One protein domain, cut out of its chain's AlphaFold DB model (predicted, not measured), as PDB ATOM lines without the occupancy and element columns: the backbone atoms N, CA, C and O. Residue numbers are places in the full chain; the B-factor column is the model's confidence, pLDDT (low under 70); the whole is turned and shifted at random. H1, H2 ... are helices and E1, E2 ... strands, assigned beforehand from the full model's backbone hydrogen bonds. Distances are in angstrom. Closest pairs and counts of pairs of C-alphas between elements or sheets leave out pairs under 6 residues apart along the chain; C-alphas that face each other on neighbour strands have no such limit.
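What this domain is: This is residues 51 to 149 of the 149 residues of an uncharacterized protein of Chryseobacterium sp. 3008163 (UniProt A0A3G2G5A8). One twisted sheet of five long strands forms a meander, each strand the antiparallel neighbour of the one before, with the E3-E4 hairpin reaching past its neighbours at one end. The short helix H1 covers part of one face. The 99 printed residues, mostly strand, run E1 to E5, also the sheet's order, then H1; the whole is loose, radius of gyration of the C-alphas 16.3 A, spanning 56 by 29 by 20 A.

How they stand to each other: E1, residues 51 to 60, and E2, residues 63 to 74, form a hairpin, N 53 and O 69 2.8 A apart. E2 and E3, residues 77 to 92, form the next, with N 70 and O 82 at 2.8 A. E3 and E4, residues 98 to 113, form a third at 166 degrees, N 85 and O 105 at 2.9 A. E4 and E5, residues 118 to 127, form the last, N 106 and O 124 at 2.8 A. H1, residues 140 to 147, is on the sheet, height 9.9 A; every O i to N i+4 pair in it is within hydrogen-bond range.

Where its parts are: E1 begins at C-alpha 51 (-48.120, 33.527, 0.815); H1 ends at C-alpha 147 (-40.969, 32.295, -8.390). E3 measures 46.8 A, E4 47.2 A.

The domain as a whole: The printed part has no cut. E5 to H1 is a long link. The model's confidence is low, with pLDDT under 70, at 40 printed residues, among them residues 128 to 149.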
ATOM      1  N   ILE A  51     -49.525  33.740   0.454       93.12
ATOM      2  CA  ILE A  51     -48.120  33.527   0.815       93.12
ATOM      3  C   ILE A  51     -47.414  34.872   0.709       93.12
ATOM      4  O   ILE A  51     -47.526  35.546  -0.311       93.12
ATOM      5  N   ILE A  52     -46.695  35.258   1.760       91.88
ATOM      6  CA  ILE A  52     -45.919  36.497   1.796       91.88
ATOM      7  C   ILE A  52     -44.455  36.114   1.953       91.88
ATOM      8  O   ILE A  52     -44.092  35.437   2.913       91.88
ATOM      9  N   ILE A  53     -43.636  36.559   1.010       89.75
ATOM     10  CA  ILE A  53     -42.185  36.410   1.022       89.75
ATOM     11  C   ILE A  53     -41.612  37.807   1.223       89.75
ATOM     12  O   ILE A  53     -41.952  38.727   0.475       89.75
ATOM     13  N   LYS A  54     -40.794  37.970   2.262       87.62
ATOM     14  CA  LYS A  54     -40.043  39.197   2.508       87.62
ATOM     15  C   LYS A  54     -38.576  38.909   2.231       87.62
ATOM     16  O   LYS A  54     -37.980  38.099   2.934       87.62
ATOM     17  N   ASP A  55     -38.024  39.631   1.270       84.44
ATOM     18  CA  ASP A  55     -36.610  39.625   0.946       84.44
ATOM     19  C   ASP A  55     -35.977  40.973   1.275       84.44
ATOM     20  O   ASP A  55     -36.632  42.013   1.366       84.44
ATOM     21  N   CYS A  56     -34.668  40.924   1.477       79.00
ATOM     22  CA  CYS A  56     -33.848  42.073   1.797       79.00
ATOM     23  C   CYS A  56     -32.712  42.159   0.780       79.00
ATOM     24  O   CYS A  56     -31.769  41.363   0.816       79.00
ATOM     25  N   LYS A  57     -32.803  43.112  -0.150       74.62
ATOM     26  CA  LYS A  57     -31.770  43.320  -1.164       74.62
ATOM     27  C   LYS A  57     -30.774  44.361  -0.670       74.62
ATOM     28  O   LYS A  57     -31.067  45.554  -0.611       74.62
ATOM     29  N   LEU A  58     -29.589  43.893  -0.292       67.31
ATOM     30  CA  LEU A  58     -28.478  44.746   0.130       67.31
ATOM     31  C   LEU A  58     -28.076  45.698  -1.004       67.31
ATOM     32  O   LEU A  58     -27.706  45.252  -2.090       67.31
ATOM     33  N   ILE A  59     -28.129  47.005  -0.736       61.50
ATOM     34  CA  ILE A  59     -27.508  48.021  -1.596       61.50
ATOM     35  C   ILE A  59     -26.048  48.228  -1.166       61.50
ATOM     36  O   ILE A  59     -25.183  48.345  -2.023       61.50
ATOM     37  N   ASN A  60     -25.789  48.263   0.150       54.50
ATOM     38  CA  ASN A  60     -24.480  48.435   0.804       54.50
ATOM     39  C   ASN A  60     -24.502  47.788   2.209       54.50
ATOM     40  O   ASN A  60     -25.579  47.432   2.677       54.50
ATOM     41  N   TYR A  61     -23.346  47.682   2.884       48.66
ATOM     42  CA  TYR A  61     -23.129  46.925   4.138       48.66
ATOM     43  C   TYR A  61     -24.215  47.057   5.230       48.66
ATOM     44  O   TYR A  61     -24.508  46.054   5.870       48.66
ATOM     45  N   ASP A  62     -24.857  48.224   5.385       53.41
ATOM     46  CA  ASP A  62     -25.906  48.460   6.400       53.41
ATOM     47  C   ASP A  62     -27.274  48.870   5.819       53.41
ATOM     48  O   ASP A  62     -28.212  49.149   6.564       53.41
ATOM     49  N   ASN A  63     -27.414  48.920   4.488       56.88
ATOM     50  CA  ASN A  63     -28.626  49.411   3.830       56.88
ATOM     51  C   ASN A  63     -29.273  48.327   2.972       56.88
ATOM     52  O   ASN A  63     -28.694  47.843   1.996       56.88
ATOM     53  N   CYS A  64     -30.518  48.016   3.315       69.00
ATOM     54  CA  CYS A  64     -31.339  47.017   2.663       69.00
ATOM     55  C   CYS A  64     -32.597  47.645   2.055       69.00
ATOM     56  O   CYS A  64     -33.251  48.474   2.688       69.00
ATOM     57  N   ILE A  65     -32.930  47.227   0.836       76.00
ATOM     58  CA  ILE A  65     -34.245  47.430   0.227       76.00
ATOM     59  C   ILE A  65     -35.129  46.281   0.681       76.00
ATOM     60  O   ILE A  65     -34.846  45.118   0.380       76.00
ATOM     61  N   ASP A  66     -36.199  46.619   1.390       80.69
ATOM     62  CA  ASP A  66     -37.256  45.666   1.693       80.69
ATOM     63  C   ASP A  66     -38.052  45.381   0.406       80.69
ATOM     64  O   ASP A  66     -38.664  46.279  -0.185       80.69
ATOM     65  N   GLU A  67     -38.069  44.114   0.003       85.75
ATOM     66  CA  GLU A  67     -38.867  43.589  -1.101       85.75
ATOM     67  C   GLU A  67     -39.928  42.638  -0.536       85.75
ATOM     68  O   GLU A  67     -39.627  41.691   0.185       85.75
ATOM     69  N   TYR A  68     -41.194  42.878  -0.865       87.75
ATOM     70  CA  TYR A  68     -42.304  42.005  -0.498       87.75
ATOM     71  C   TYR A  68     -42.899  41.396  -1.759       87.75
ATOM     72  O   TYR A  68     -43.307  42.128  -2.660       87.75
ATOM     73  N   THR A  69     -43.014  40.072  -1.800       90.69
ATOM     74  CA  THR A  69     -43.780  39.345  -2.816       90.69
ATOM     75  C   THR A  69     -44.963  38.654  -2.145       90.69
ATOM     76  O   THR A  69     -44.795  37.834  -1.246       90.69
ATOM     77  N   ILE A  70     -46.174  38.994  -2.575       92.50
ATOM     78  CA  ILE A  70     -47.433  38.460  -2.063       92.50
ATOM     79  C   ILE A  70     -48.065  37.623  -3.173       92.50
ATOM     80  O   ILE A  70     -48.437  38.148  -4.222       92.50
ATOM     81  N   VAL A  71     -48.197  36.323  -2.939       93.00
ATOM     82  CA  VAL A  71     -48.770  35.367  -3.889       93.00
ATOM     83  C   VAL A  71     -50.126  34.901  -3.378       93.00
ATOM     84  O   VAL A  71     -50.238  34.387  -2.265       93.00
ATOM     85  N   TYR A  72     -51.150  35.041  -4.212       95.19
ATOM     86  CA  TYR A  72     -52.498  34.555  -3.942       95.19
ATOM     87  C   TYR A  72     -52.712  33.245  -4.692       95.19
ATOM     88  O   TYR A  72     -52.617  33.202  -5.921       95.19
ATOM     89  N   LEU A  73     -53.002  32.179  -3.949       93.75
ATOM     90  CA  LEU A  73     -53.223  30.836  -4.472       93.75
ATOM     91  C   LEU A  73     -54.695  30.437  -4.357       93.75
ATOM     92  O   LEU A  73     -55.247  30.414  -3.259       93.75
ATOM     93  N   TYR A  74     -55.288  30.003  -5.462       93.69
ATOM     94  CA  TYR A  74     -56.595  29.351  -5.490       93.69
ATOM     95  C   TYR A  74     -56.427  27.930  -6.037       93.69
ATOM     96  O   TYR A  74     -55.809  27.736  -7.081       93.69
ATOM     97  N   ASN A  75     -56.926  26.918  -5.319       92.50
ATOM     98  CA  ASN A  75     -56.716  25.498  -5.650       92.50
ATOM     99  C   ASN A  75     -55.237  25.138  -5.904       92.50
ATOM    100  O   ASN A  75     -54.912  24.437  -6.861       92.50
ATOM    101  N   ASN A  76     -54.335  25.643  -5.055       88.62
ATOM    102  CA  ASN A  76     -52.878  25.477  -5.165       88.62
ATOM    103  C   ASN A  76     -52.249  26.028  -6.459       88.62
ATOM    104  O   ASN A  76     -51.095  25.718  -6.750       88.62
ATOM    105  N   LYS A  77     -52.963  26.872  -7.212       91.31
ATOM    106  CA  LYS A  77     -52.432  27.586  -8.378       91.31
ATOM    107  C   LYS A  77     -52.403  29.092  -8.115       91.31
ATOM    108  O   LYS A  77     -53.352  29.611  -7.524       91.31
ATOM    109  N   PRO A  78     -51.351  29.809  -8.532       91.44
ATOM    110  CA  PRO A  78     -51.290  31.251  -8.359       91.44
ATOM    111  C   PRO A  78     -52.260  31.950  -9.313       91.44
ATOM    112  O   PRO A  78     -52.324  31.639 -10.499       91.44
ATOM    113  N   VAL A  79     -53.024  32.896  -8.770       95.00
ATOM    114  CA  VAL A  79     -54.015  33.692  -9.513       95.00
ATOM    115  C   VAL A  79     -53.671  35.182  -9.531       95.00
ATOM    116  O   VAL A  79     -54.047  35.896 -10.459       95.00
ATOM    117  N   LEU A  80     -52.913  35.655  -8.540       94.75
ATOM    118  CA  LEU A  80     -52.427  37.027  -8.449       94.75
ATOM    119  C   LEU A  80     -51.065  37.048  -7.755       94.75
ATOM    120  O   LEU A  80     -50.844  36.316  -6.787       94.75
ATOM    121  N   ILE A  81     -50.179  37.918  -8.230       93.81
ATOM    122  CA  ILE A  81     -48.917  38.248  -7.571       93.81
ATOM    123  C   ILE A  81     -48.836  39.764  -7.427       93.81
ATOM    124  O   ILE A  81     -48.953  40.489  -8.417       93.81
ATOM    125  N   ASP A  82     -48.597  40.228  -6.204       91.31
ATOM    126  CA  ASP A  82     -48.229  41.608  -5.909       91.31
ATOM    127  C   ASP A  82     -46.773  41.663  -5.450       91.31
ATOM    128  O   ASP A  82     -46.357  40.875  -4.606       91.31
ATOM    129  N   GLN A  83     -45.999  42.606  -5.982       89.50
ATOM    130  CA  GLN A  83     -44.652  42.911  -5.509       89.50
ATOM    131  C   GLN A  83     -44.569  44.366  -5.070       89.50
ATOM    132  O   GLN A  83     -45.097  45.253  -5.748       89.50
ATOM    133  N   ILE A  84     -43.901  44.606  -3.948       88.56
ATOM    134  CA  ILE A  84     -43.692  45.937  -3.386       88.56
ATOM    135  C   ILE A  84     -42.219  46.064  -3.012       88.56
ATOM    136  O   ILE A  84     -41.729  45.314  -2.174       88.56
ATOM    137  N   GLU A  85     -41.534  47.019  -3.625       86.19
ATOM    138  CA  GLU A  85     -40.133  47.343  -3.353       86.19
ATOM    139  C   GLU A  85     -40.051  48.757  -2.772       86.19
ATOM    140  O   GLU A  85     -40.595  49.704  -3.355       86.19
ATOM    141  N   PHE A  86     -39.380  48.896  -1.628       82.00
ATOM    142  CA  PHE A  86     -39.161  50.175  -0.956       82.00
ATOM    143  C   PHE A  86     -37.725  50.649  -1.164       82.00
ATOM    144  O   PHE A  86     -36.800  50.171  -0.511       82.00
ATOM    145  N   SER A  87     -37.554  51.637  -2.038       75.31
ATOM    146  CA  SER A  87     -36.241  52.122  -2.457       75.31
ATOM    147  C   SER A  87     -36.048  53.581  -2.062       75.31
ATOM    148  O   SER A  87     -36.983  54.377  -2.082       75.31
ATOM    149  N   PHE A  88     -34.820  53.967  -1.728       70.12
ATOM    150  CA  PHE A  88     -34.465  55.358  -1.459       70.12
ATOM    151  C   PHE A  88     -33.209  55.740  -2.238       70.12
ATOM    152  O   PHE A  88     -32.298  54.935  -2.411       70.12
ATOM    153  N   ILE A  89     -33.174  56.974  -2.734       65.06
ATOM    154  CA  ILE A  89     -32.029  57.549  -3.438       65.06
ATOM    155  C   ILE A  89     -31.539  58.734  -2.619       65.06
ATOM    156  O   ILE A  89     -32.331  59.606  -2.272       65.06
ATOM    157  N   ARG A  90     -30.237  58.764  -2.330       60.00
ATOM    158  CA  ARG A  90     -29.544  59.907  -1.726       60.00
ATOM    159  C   ARG A  90     -28.694  60.582  -2.791       60.00
ATOM    160  O   ARG A  90     -27.924  59.901  -3.467       60.00
ATOM    161  N   ALA A  91     -28.845  61.890  -2.959       55.59
ATOM    162  CA  ALA A  91     -28.087  62.675  -3.927       55.59
ATOM    163  C   ALA A  91     -27.706  64.038  -3.342       55.59
ATOM    164  O   ALA A  91     -28.458  64.612  -2.562       55.59
ATOM    165  N   TYR A  92     -26.554  64.573  -3.747       57.59
ATOM    166  CA  TYR A  92     -26.177  65.952  -3.444       57.59
ATOM    167  C   TYR A  92     -26.721  66.875  -4.534       57.59
ATOM    168  O   TYR A  92     -26.457  66.660  -5.719       57.59
ATOM    169  N   VAL A  93     -27.480  67.895  -4.144       67.88
ATOM    170  CA  VAL A  93     -27.965  68.934  -5.063       67.88
ATOM    171  C   VAL A  93     -26.925  70.047  -5.228       67.88
ATOM    172  O   VAL A  93     -25.934  70.114  -4.504       67.88
ATOM    173  N   SER A  94     -27.129  70.940  -6.202       53.38
ATOM    174  CA  SER A  94     -26.139  71.948  -6.626       53.38
ATOM    175  C   SER A  94     -25.659  72.905  -5.527       53.38
ATOM    176  O   SER A  94     -24.585  73.484  -5.661       53.38
ATOM    177  N   ASN A  95     -26.414  73.063  -4.436       75.19
ATOM    178  CA  ASN A  95     -26.023  73.865  -3.273       75.19
ATOM    179  C   ASN A  95     -25.208  73.078  -2.219       75.19
ATOM    180  O   ASN A  95     -24.935  73.611  -1.146       75.19
ATOM    181  N   GLY A  96     -24.845  71.821  -2.499       64.94
ATOM    182  CA  GLY A  96     -24.078  70.952  -1.601       64.94
ATOM    183  C   GLY A  96     -24.902  70.239  -0.524       64.94
ATOM    184  O   GLY A  96     -24.329  69.515   0.284       64.94
ATOM    185  N   THR A  97     -26.227  70.411  -0.504       71.00
ATOM    186  CA  THR A  97     -27.118  69.728   0.451       71.00
ATOM    187  C   THR A  97     -27.398  68.297  -0.006       71.00
ATOM    188  O   THR A  97     -27.601  68.052  -1.195       71.00
ATOM    189  N   GLU A  98     -27.426  67.350   0.932       65.56
ATOM    190  CA  GLU A  98     -27.892  65.984   0.681       65.56
ATOM    191  C   GLU A  98     -29.427  65.948   0.685       65.56
ATOM    192  O   GLU A  98     -30.069  66.322   1.667       65.56
ATOM    193  N   GLU A  99     -30.020  65.457  -0.398       65.19
ATOM    194  CA  GLU A  99     -31.446  65.171  -0.496       65.19
ATOM    195  C   GLU A  99     -31.680  63.662  -0.583       65.19
ATOM    196  O   GLU A  99     -31.027  62.942  -1.342       65.19
ATOM    197  N   THR A 100     -32.649  63.175   0.197       67.44
ATOM    198  CA  THR A 100     -33.130  61.792   0.127       67.44
ATOM    199  C   THR A 100     -34.518  61.772  -0.494       67.44
ATOM    200  O   THR A 100     -35.436  62.401   0.024       67.44
ATOM    201  N   SER A 101     -34.684  61.015  -1.574       67.31
ATOM    202  CA  SER A 101     -35.978  60.748  -2.203       67.31
ATOM    203  C   SER A 101     -36.373  59.292  -2.000       67.31
ATOM    204  O   SER A 101     -35.634  58.387  -2.392       67.31
ATOM    205  N   ASN A 102     -37.559  59.058  -1.436       73.44
ATOM    206  CA  ASN A 102     -38.120  57.713  -1.308       73.44
ATOM    207  C   ASN A 102     -39.019  57.367  -2.501       73.44
ATOM    208  O   ASN A 102     -39.766  58.208  -3.015       73.44
ATOM    209  N   TYR A 103     -38.965  56.100  -2.900       76.06
ATOM    210  CA  TYR A 103     -39.741  55.515  -3.978       76.06
ATOM    211  C   TYR A 103     -40.362  54.193  -3.531       76.06
ATOM    212  O   TYR A 103     -39.738  53.407  -2.821       76.06
ATOM    213  N   ILE A 104     -41.574  53.923  -4.005       81.00
ATOM    214  CA  ILE A 104     -42.193  52.603  -3.915       81.00
ATOM    215  C   ILE A 104     -42.430  52.107  -5.330       81.00
ATOM    216  O   ILE A 104     -43.152  52.745  -6.098       81.00
ATOM    217  N   THR A 105     -41.862  50.959  -5.672       83.69
ATOM    218  CA  THR A 105     -42.230  50.251  -6.898       83.69
ATOM    219  C   THR A 105     -43.283  49.215  -6.541       83.69
ATOM    220  O   THR A 105     -43.025  48.311  -5.752       83.69
ATOM    221  N   LYS A 106     -44.486  49.344  -7.107       86.06
ATOM    222  CA  LYS A 106     -45.548  48.341  -6.985       86.06
ATOM    223  C   LYS A 106     -45.716  47.640  -8.321       86.06
ATOM    224  O   LYS A 106     -45.890  48.292  -9.347       86.06
ATOM    225  N   THR A 107     -45.727  46.319  -8.306       88.31
ATOM    226  CA  THR A 107     -46.038  45.489  -9.470       88.31
ATOM    227  C   THR A 107     -47.220  44.604  -9.131       88.31
ATOM    228  O   THR A 107     -47.209  43.958  -8.092       88.31
ATOM    229  N   ARG A 108     -48.227  44.552 -10.001       91.06
ATOM    230  CA  ARG A 108     -49.367  43.637  -9.876       91.06
ATOM    231  C   ARG A 108     -49.484  42.806 -11.134       91.06
ATOM    232  O   ARG A 108     -49.483  43.372 -12.226       91.06
ATOM    233  N   ILE A 109     -49.615  41.495 -10.977       92.31
ATOM    234  CA  ILE A 109     -49.706  40.530 -12.071       92.31
ATOM    235  C   ILE A 109     -50.914  39.630 -11.832       92.31
ATOM    236  O   ILE A 109     -50.905  38.797 -10.928       92.31
ATOM    237  N   TYR A 110     -51.945  39.787 -12.655       92.38
ATOM    238  CA  TYR A 110     -53.057  38.847 -12.728       92.38
ATOM    239  C   TYR A 110     -52.668  37.666 -13.609       92.38
ATOM    240  O   TYR A 110     -52.187  37.854 -14.728       92.38
ATOM    241  N   ILE A 111     -52.904  36.453 -13.121       91.69
ATOM    242  CA  ILE A 111     -52.634  35.221 -13.859       91.69
ATOM    243  C   ILE A 111     -53.959  34.709 -14.409       91.69
ATOM    244  O   ILE A 111     -54.750  34.100 -13.690       91.69
ATOM    245  N   THR A 112     -54.218  35.000 -15.682       89.88
ATOM    246  CA  THR A 112     -55.482  34.649 -16.346       89.88
ATOM    247  C   THR A 112     -55.488  33.213 -16.853       89.88
ATOM    248  O   THR A 112     -56.549  32.596 -16.914       89.88
ATOM    249  N   ASP A 113     -54.313  32.657 -17.151       85.19
ATOM    250  CA  ASP A 113     -54.137  31.242 -17.463       85.19
ATOM    251  C   ASP A 113     -52.734  30.781 -17.057       85.19
ATOM    252  O   ASP A 113     -51.740  31.131 -17.696       85.19
ATOM    253  N   TRP A 114     -52.648  30.006 -15.977       83.88
ATOM    254  CA  TRP A 114     -51.369  29.511 -15.470       83.88
ATOM    255  C   TRP A 114     -50.700  28.524 -16.432       83.88
ATOM    256  O   TRP A 114     -49.517  28.671 -16.736       83.88
ATOM    257  N   GLU A 115     -51.458  27.558 -16.958       86.00
ATOM    258  CA  GLU A 115     -50.914  26.485 -17.800       86.00
ATOM    259  C   GLU A 115     -50.411  27.039 -19.137       86.00
ATOM    260  O   GLU A 115     -49.333  26.679 -19.604       86.00
ATOM    261  N   ASN A 116     -51.154  27.987 -19.718       85.31
ATOM    262  CA  ASN A 116     -50.779  28.634 -20.978       85.31
ATOM    263  C   ASN A 116     -49.949  29.911 -20.788       85.31
ATOM    264  O   ASN A 116     -49.660  30.606 -21.761       85.31
ATOM    265  N   SER A 117     -49.551  30.226 -19.552       81.25
ATOM    266  CA  SER A 117     -48.716  31.386 -19.222       81.25
ATOM    267  C   SER A 117     -49.273  32.729 -19.720       81.25
ATOM    268  O   SER A 117     -48.531  33.557 -20.255       81.25
ATOM    269  N   LYS A 118     -50.584  32.946 -19.571       81.06
ATOM    270  CA  LYS A 118     -51.231  34.225 -19.889       81.06
ATOM    271  C   LYS A 118     -51.347  35.080 -18.632       81.06
ATOM    272  O   LYS A 118     -51.901  34.650 -17.617       81.06
ATOM    273  N   PHE A 119     -50.833  36.303 -18.724       89.12
ATOM    274  CA  PHE A 119     -50.715  37.223 -17.600       89.12
ATOM    275  C   PHE A 119     -51.086  38.645 -18.014       89.12
ATOM    276  O   PHE A 119     -50.807  39.061 -19.136       89.12
ATOM    277  N   ILE A 120     -51.651  39.406 -17.080       87.62
ATOM    278  CA  ILE A 120     -51.895  40.842 -17.228       87.62
ATOM    279  C   ILE A 120     -51.177  41.543 -16.079       87.62
ATOM    280  O   ILE A 120     -51.583  41.435 -14.921       87.62
ATOM    281  N   GLY A 121     -50.082  42.231 -16.396       86.94
ATOM    282  CA  GLY A 121     -49.190  42.839 -15.414       86.94
ATOM    283  C   GLY A 121     -49.063  44.346 -15.587       86.94
ATOM    284  O   GLY A 121     -49.106  44.848 -16.704       86.94
ATOM    285  N   LYS A 122     -48.894  45.076 -14.485       84.25
ATOM    286  CA  LYS A 122     -48.521  46.493 -14.509       84.25
ATOM    287  C   LYS A 122     -47.589  46.813 -13.353       84.25
ATOM    288  O   LYS A 122     -47.845  46.417 -12.216       84.25
ATOM    289  N   THR A 123     -46.555  47.588 -13.656       83.88
ATOM    290  CA  THR A 123     -45.636  48.160 -12.673       83.88
ATOM    291  C   THR A 123     -45.826  49.671 -12.621       83.88
ATOM    292  O   THR A 123     -45.935  50.329 -13.658       83.88
ATOM    293  N   ILE A 124     -45.882  50.216 -11.411       79.31
ATOM    294  CA  ILE A 124     -45.872  51.653 -11.146       79.31
ATOM    295  C   ILE A 124     -44.720  51.966 -10.201       79.31
ATOM    296  O   ILE A 124     -44.482  51.237  -9.237       79.31
ATOM    297  N   ARG A 125     -44.021  53.065 -10.465       76.38
ATOM    298  CA  ARG A 125     -43.048  53.639  -9.540       76.38
ATOM    299  C   ARG A 125     -43.624  54.925  -8.972       76.38
ATOM    300  O   ARG A 125     -43.929  55.839  -9.725       76.38
ATOM    301  N   LEU A 126     -43.775  54.985  -7.657       76.19
ATOM    302  CA  LEU A 126     -44.307  56.134  -6.937       76.19
ATOM    303  C   LEU A 126     -43.158  56.832  -6.232       76.19
ATOM    304  O   LEU A 126     -42.502  56.228  -5.392       76.19
ATOM    305  N   SER A 127     -42.899  58.088  -6.577       72.62
ATOM    306  CA  SER A 127     -41.975  58.937  -5.822       72.62
ATOM    307  C   SER A 127     -42.728  59.736  -4.763       72.62
ATOM    308  O   SER A 127     -43.918  60.014  -4.919       72.62
ATOM    309  N   GLN A 128     -42.028  60.196  -3.722       65.25
ATOM    310  CA  GLN A 128     -42.581  61.172  -2.768       65.25
ATOM    311  C   GLN A 128     -43.180  62.416  -3.456       65.25
ATOM    312  O   GLN A 128     -44.123  63.008  -2.937       65.25
ATOM    313  N   HIS A 129     -42.709  62.757  -4.659       60.97
ATOM    314  CA  HIS A 129     -43.199  63.877  -5.466       60.97
ATOM    315  C   HIS A 129     -44.282  63.497  -6.501       60.97
ATOM    316  O   HIS A 129     -44.633  64.322  -7.340       60.97
ATOM    317  N   GLY A 130     -44.821  62.269  -6.471       48.19
ATOM    318  CA  GLY A 130     -45.999  61.863  -7.254       48.19
ATOM    319  C   GLY A 130     -45.772  61.618  -8.749       48.19
ATOM    320  O   GLY A 130     -46.735  61.571  -9.511       48.19
ATOM    321  N   LYS A 131     -44.523  61.457  -9.200       50.66
ATOM    322  CA  LYS A 131     -44.246  61.103 -10.603       50.66
ATOM    323  C   LYS A 131     -44.359  59.592 -10.793       50.66
ATOM    324  O   LYS A 131     -43.572  58.852 -10.208       50.66
ATOM    325  N   SER A 132     -45.334  59.186 -11.606       49.56
ATOM    326  CA  SER A 132     -45.594  57.808 -12.018       49.56
ATOM    327  C   SER A 132     -44.972  57.562 -13.392       49.56
ATOM    328  O   SER A 132     -45.395  58.153 -14.384       49.56
ATOM    329  N   GLU A 133     -43.957  56.706 -13.445       49.72
ATOM    330  CA  GLU A 133     -43.474  56.113 -14.695       49.72
ATOM    331  C   GLU A 133     -43.918  54.643 -14.717       49.72
ATOM    332  O   GLU A 133     -43.775  53.926 -13.722       49.72
ATOM    333  N   SER A 134     -44.515  54.200 -15.829       44.75
ATOM    334  CA  SER A 134     -45.044  52.841 -15.985       44.75
ATOM    335  C   SER A 134     -44.605  52.231 -17.311       44.75
ATOM    336  O   SER A 134     -44.848  52.835 -18.356       44.75
ATOM    337  N   SER A 135     -44.071  51.010 -17.280       43.25
ATOM    338  CA  SER A 135     -43.965  50.150 -18.464       43.25
ATOM    339  C   SER A 135     -45.123  49.143 -18.472       43.25
ATOM    340  O   SER A 135     -45.408  48.548 -17.430       43.25
ATOM    341  N   PRO A 136     -45.820  48.952 -19.608       37.75
ATOM    342  CA  PRO A 136     -47.080  48.210 -19.626       37.75
ATOM    343  C   PRO A 136     -46.970  46.675 -19.660       37.75
ATOM    344  O   PRO A 136     -48.011  46.035 -19.598       37.75
ATOM    345  N   TYR A 137     -45.780  46.056 -19.724       46.03
ATOM    346  CA  TYR A 137     -45.658  44.593 -19.857       46.03
ATOM    347  C   TYR A 137     -44.398  44.043 -19.164       46.03
ATOM    348  O   TYR A 137     -43.336  44.655 -19.254       46.03
ATOM    349  N   LEU A 138     -44.512  42.886 -18.498       52.62
ATOM    350  CA  LEU A 138     -43.394  42.133 -17.900       52.62
ATOM    351  C   LEU A 138     -43.147  40.832 -18.673       52.62
ATOM    352  O   LEU A 138     -44.096  40.209 -19.151       52.62
ATOM    353  N   ASN A 139     -41.884  40.410 -18.791       51.44
ATOM    354  CA  ASN A 139     -41.499  39.216 -19.545       51.44
ATOM    355  C   ASN A 139     -41.681  37.934 -18.702       51.44
ATOM    356  O   ASN A 139     -41.301  37.883 -17.533       51.44
ATOM    357  N   LYS A 140     -42.223  36.865 -19.303       48.91
ATOM    358  CA  LYS A 140     -42.460  35.552 -18.673       48.91
ATOM    359  C   LYS A 140     -41.226  34.988 -17.957       48.91
ATOM    360  O   LYS A 140     -41.353  34.505 -16.835       48.91
ATOM    361  N   HIS A 141     -40.039  35.086 -18.557       52.03
ATOM    362  CA  HIS A 141     -38.814  34.590 -17.920       52.03
ATOM    363  C   HIS A 141     -38.437  35.365 -16.650       52.03
ATOM    364  O   HIS A 141     -37.895  34.774 -15.717       52.03
ATOM    365  N   GLU A 142     -38.766  36.657 -16.567       52.25
ATOM    366  CA  GLU A 142     -38.554  37.442 -15.347       52.25
ATOM    367  C   GLU A 142     -39.508  37.000 -14.237       52.25
ATOM    368  O   GLU A 142     -39.112  36.955 -13.077       52.25
ATOM    369  N   ILE A 143     -40.746  36.631 -14.578       56.66
ATOM    370  CA  ILE A 143     -41.731  36.116 -13.617       56.66
ATOM    371  C   ILE A 143     -41.305  34.733 -13.104       56.66
ATOM    372  O   ILE A 143     -41.288  34.496 -11.900       56.66
ATOM    373  N   GLU A 144     -40.901  33.826 -13.995       50.47
ATOM    374  CA  GLU A 144     -40.474  32.469 -13.626       50.47
ATOM    375  C   GLU A 144     -39.207  32.457 -12.760       50.47
ATOM    376  O   GLU A 144     -39.128  31.704 -11.788       50.47
ATOM    377  N   ALA A 145     -38.224  33.309 -13.071       57.16
ATOM    378  CA  ALA A 145     -37.010  33.445 -12.270       57.16
ATOM    379  C   ALA A 145     -37.294  33.973 -10.853       57.16
ATOM    380  O   ALA A 145     -36.582  33.623  -9.914       57.16
ATOM    381  N   LYS A 146     -38.347  34.785 -10.692       54.81
ATOM    382  CA  LYS A 146     -38.781  35.336  -9.401       54.81
ATOM    383  C   LYS A 146     -39.539  34.330  -8.530       54.81
ATOM    384  O   LYS A 146     -39.509  34.472  -7.319       54.81
ATOM    385  N   ILE A 147     -40.198  33.326  -9.120       49.31
ATOM    386  CA  ILE A 147     -40.969  32.295  -8.390       49.31
ATOM    387  C   ILE A 147     -40.087  31.116  -7.935       49.31
ATOM    388  O   ILE A 147     -40.438  30.415  -6.993       49.31
ATOM    389  N   LYS A 148     -38.958  30.859  -8.609       45.06
ATOM    390  CA  LYS A 148     -38.048  29.738  -8.292       45.06
ATOM    391  C   LYS A 148     -37.063  29.998  -7.138       45.06
ATOM    392  O   LYS A 148     -36.310  29.080  -6.813       45.06
ATOM    393  N   ARG A 149     -37.017  31.211  -6.582       41.25
ATOM    394  CA  ARG A 149     -36.248  31.524  -5.365       41.25
ATOM    395  C   ARG A 149     -37.090  31.235  -4.133       41.25
ATOM    396  O   ARG A 149     -36.498  30.704  -3.172       41.25
TER     397      ARG A 149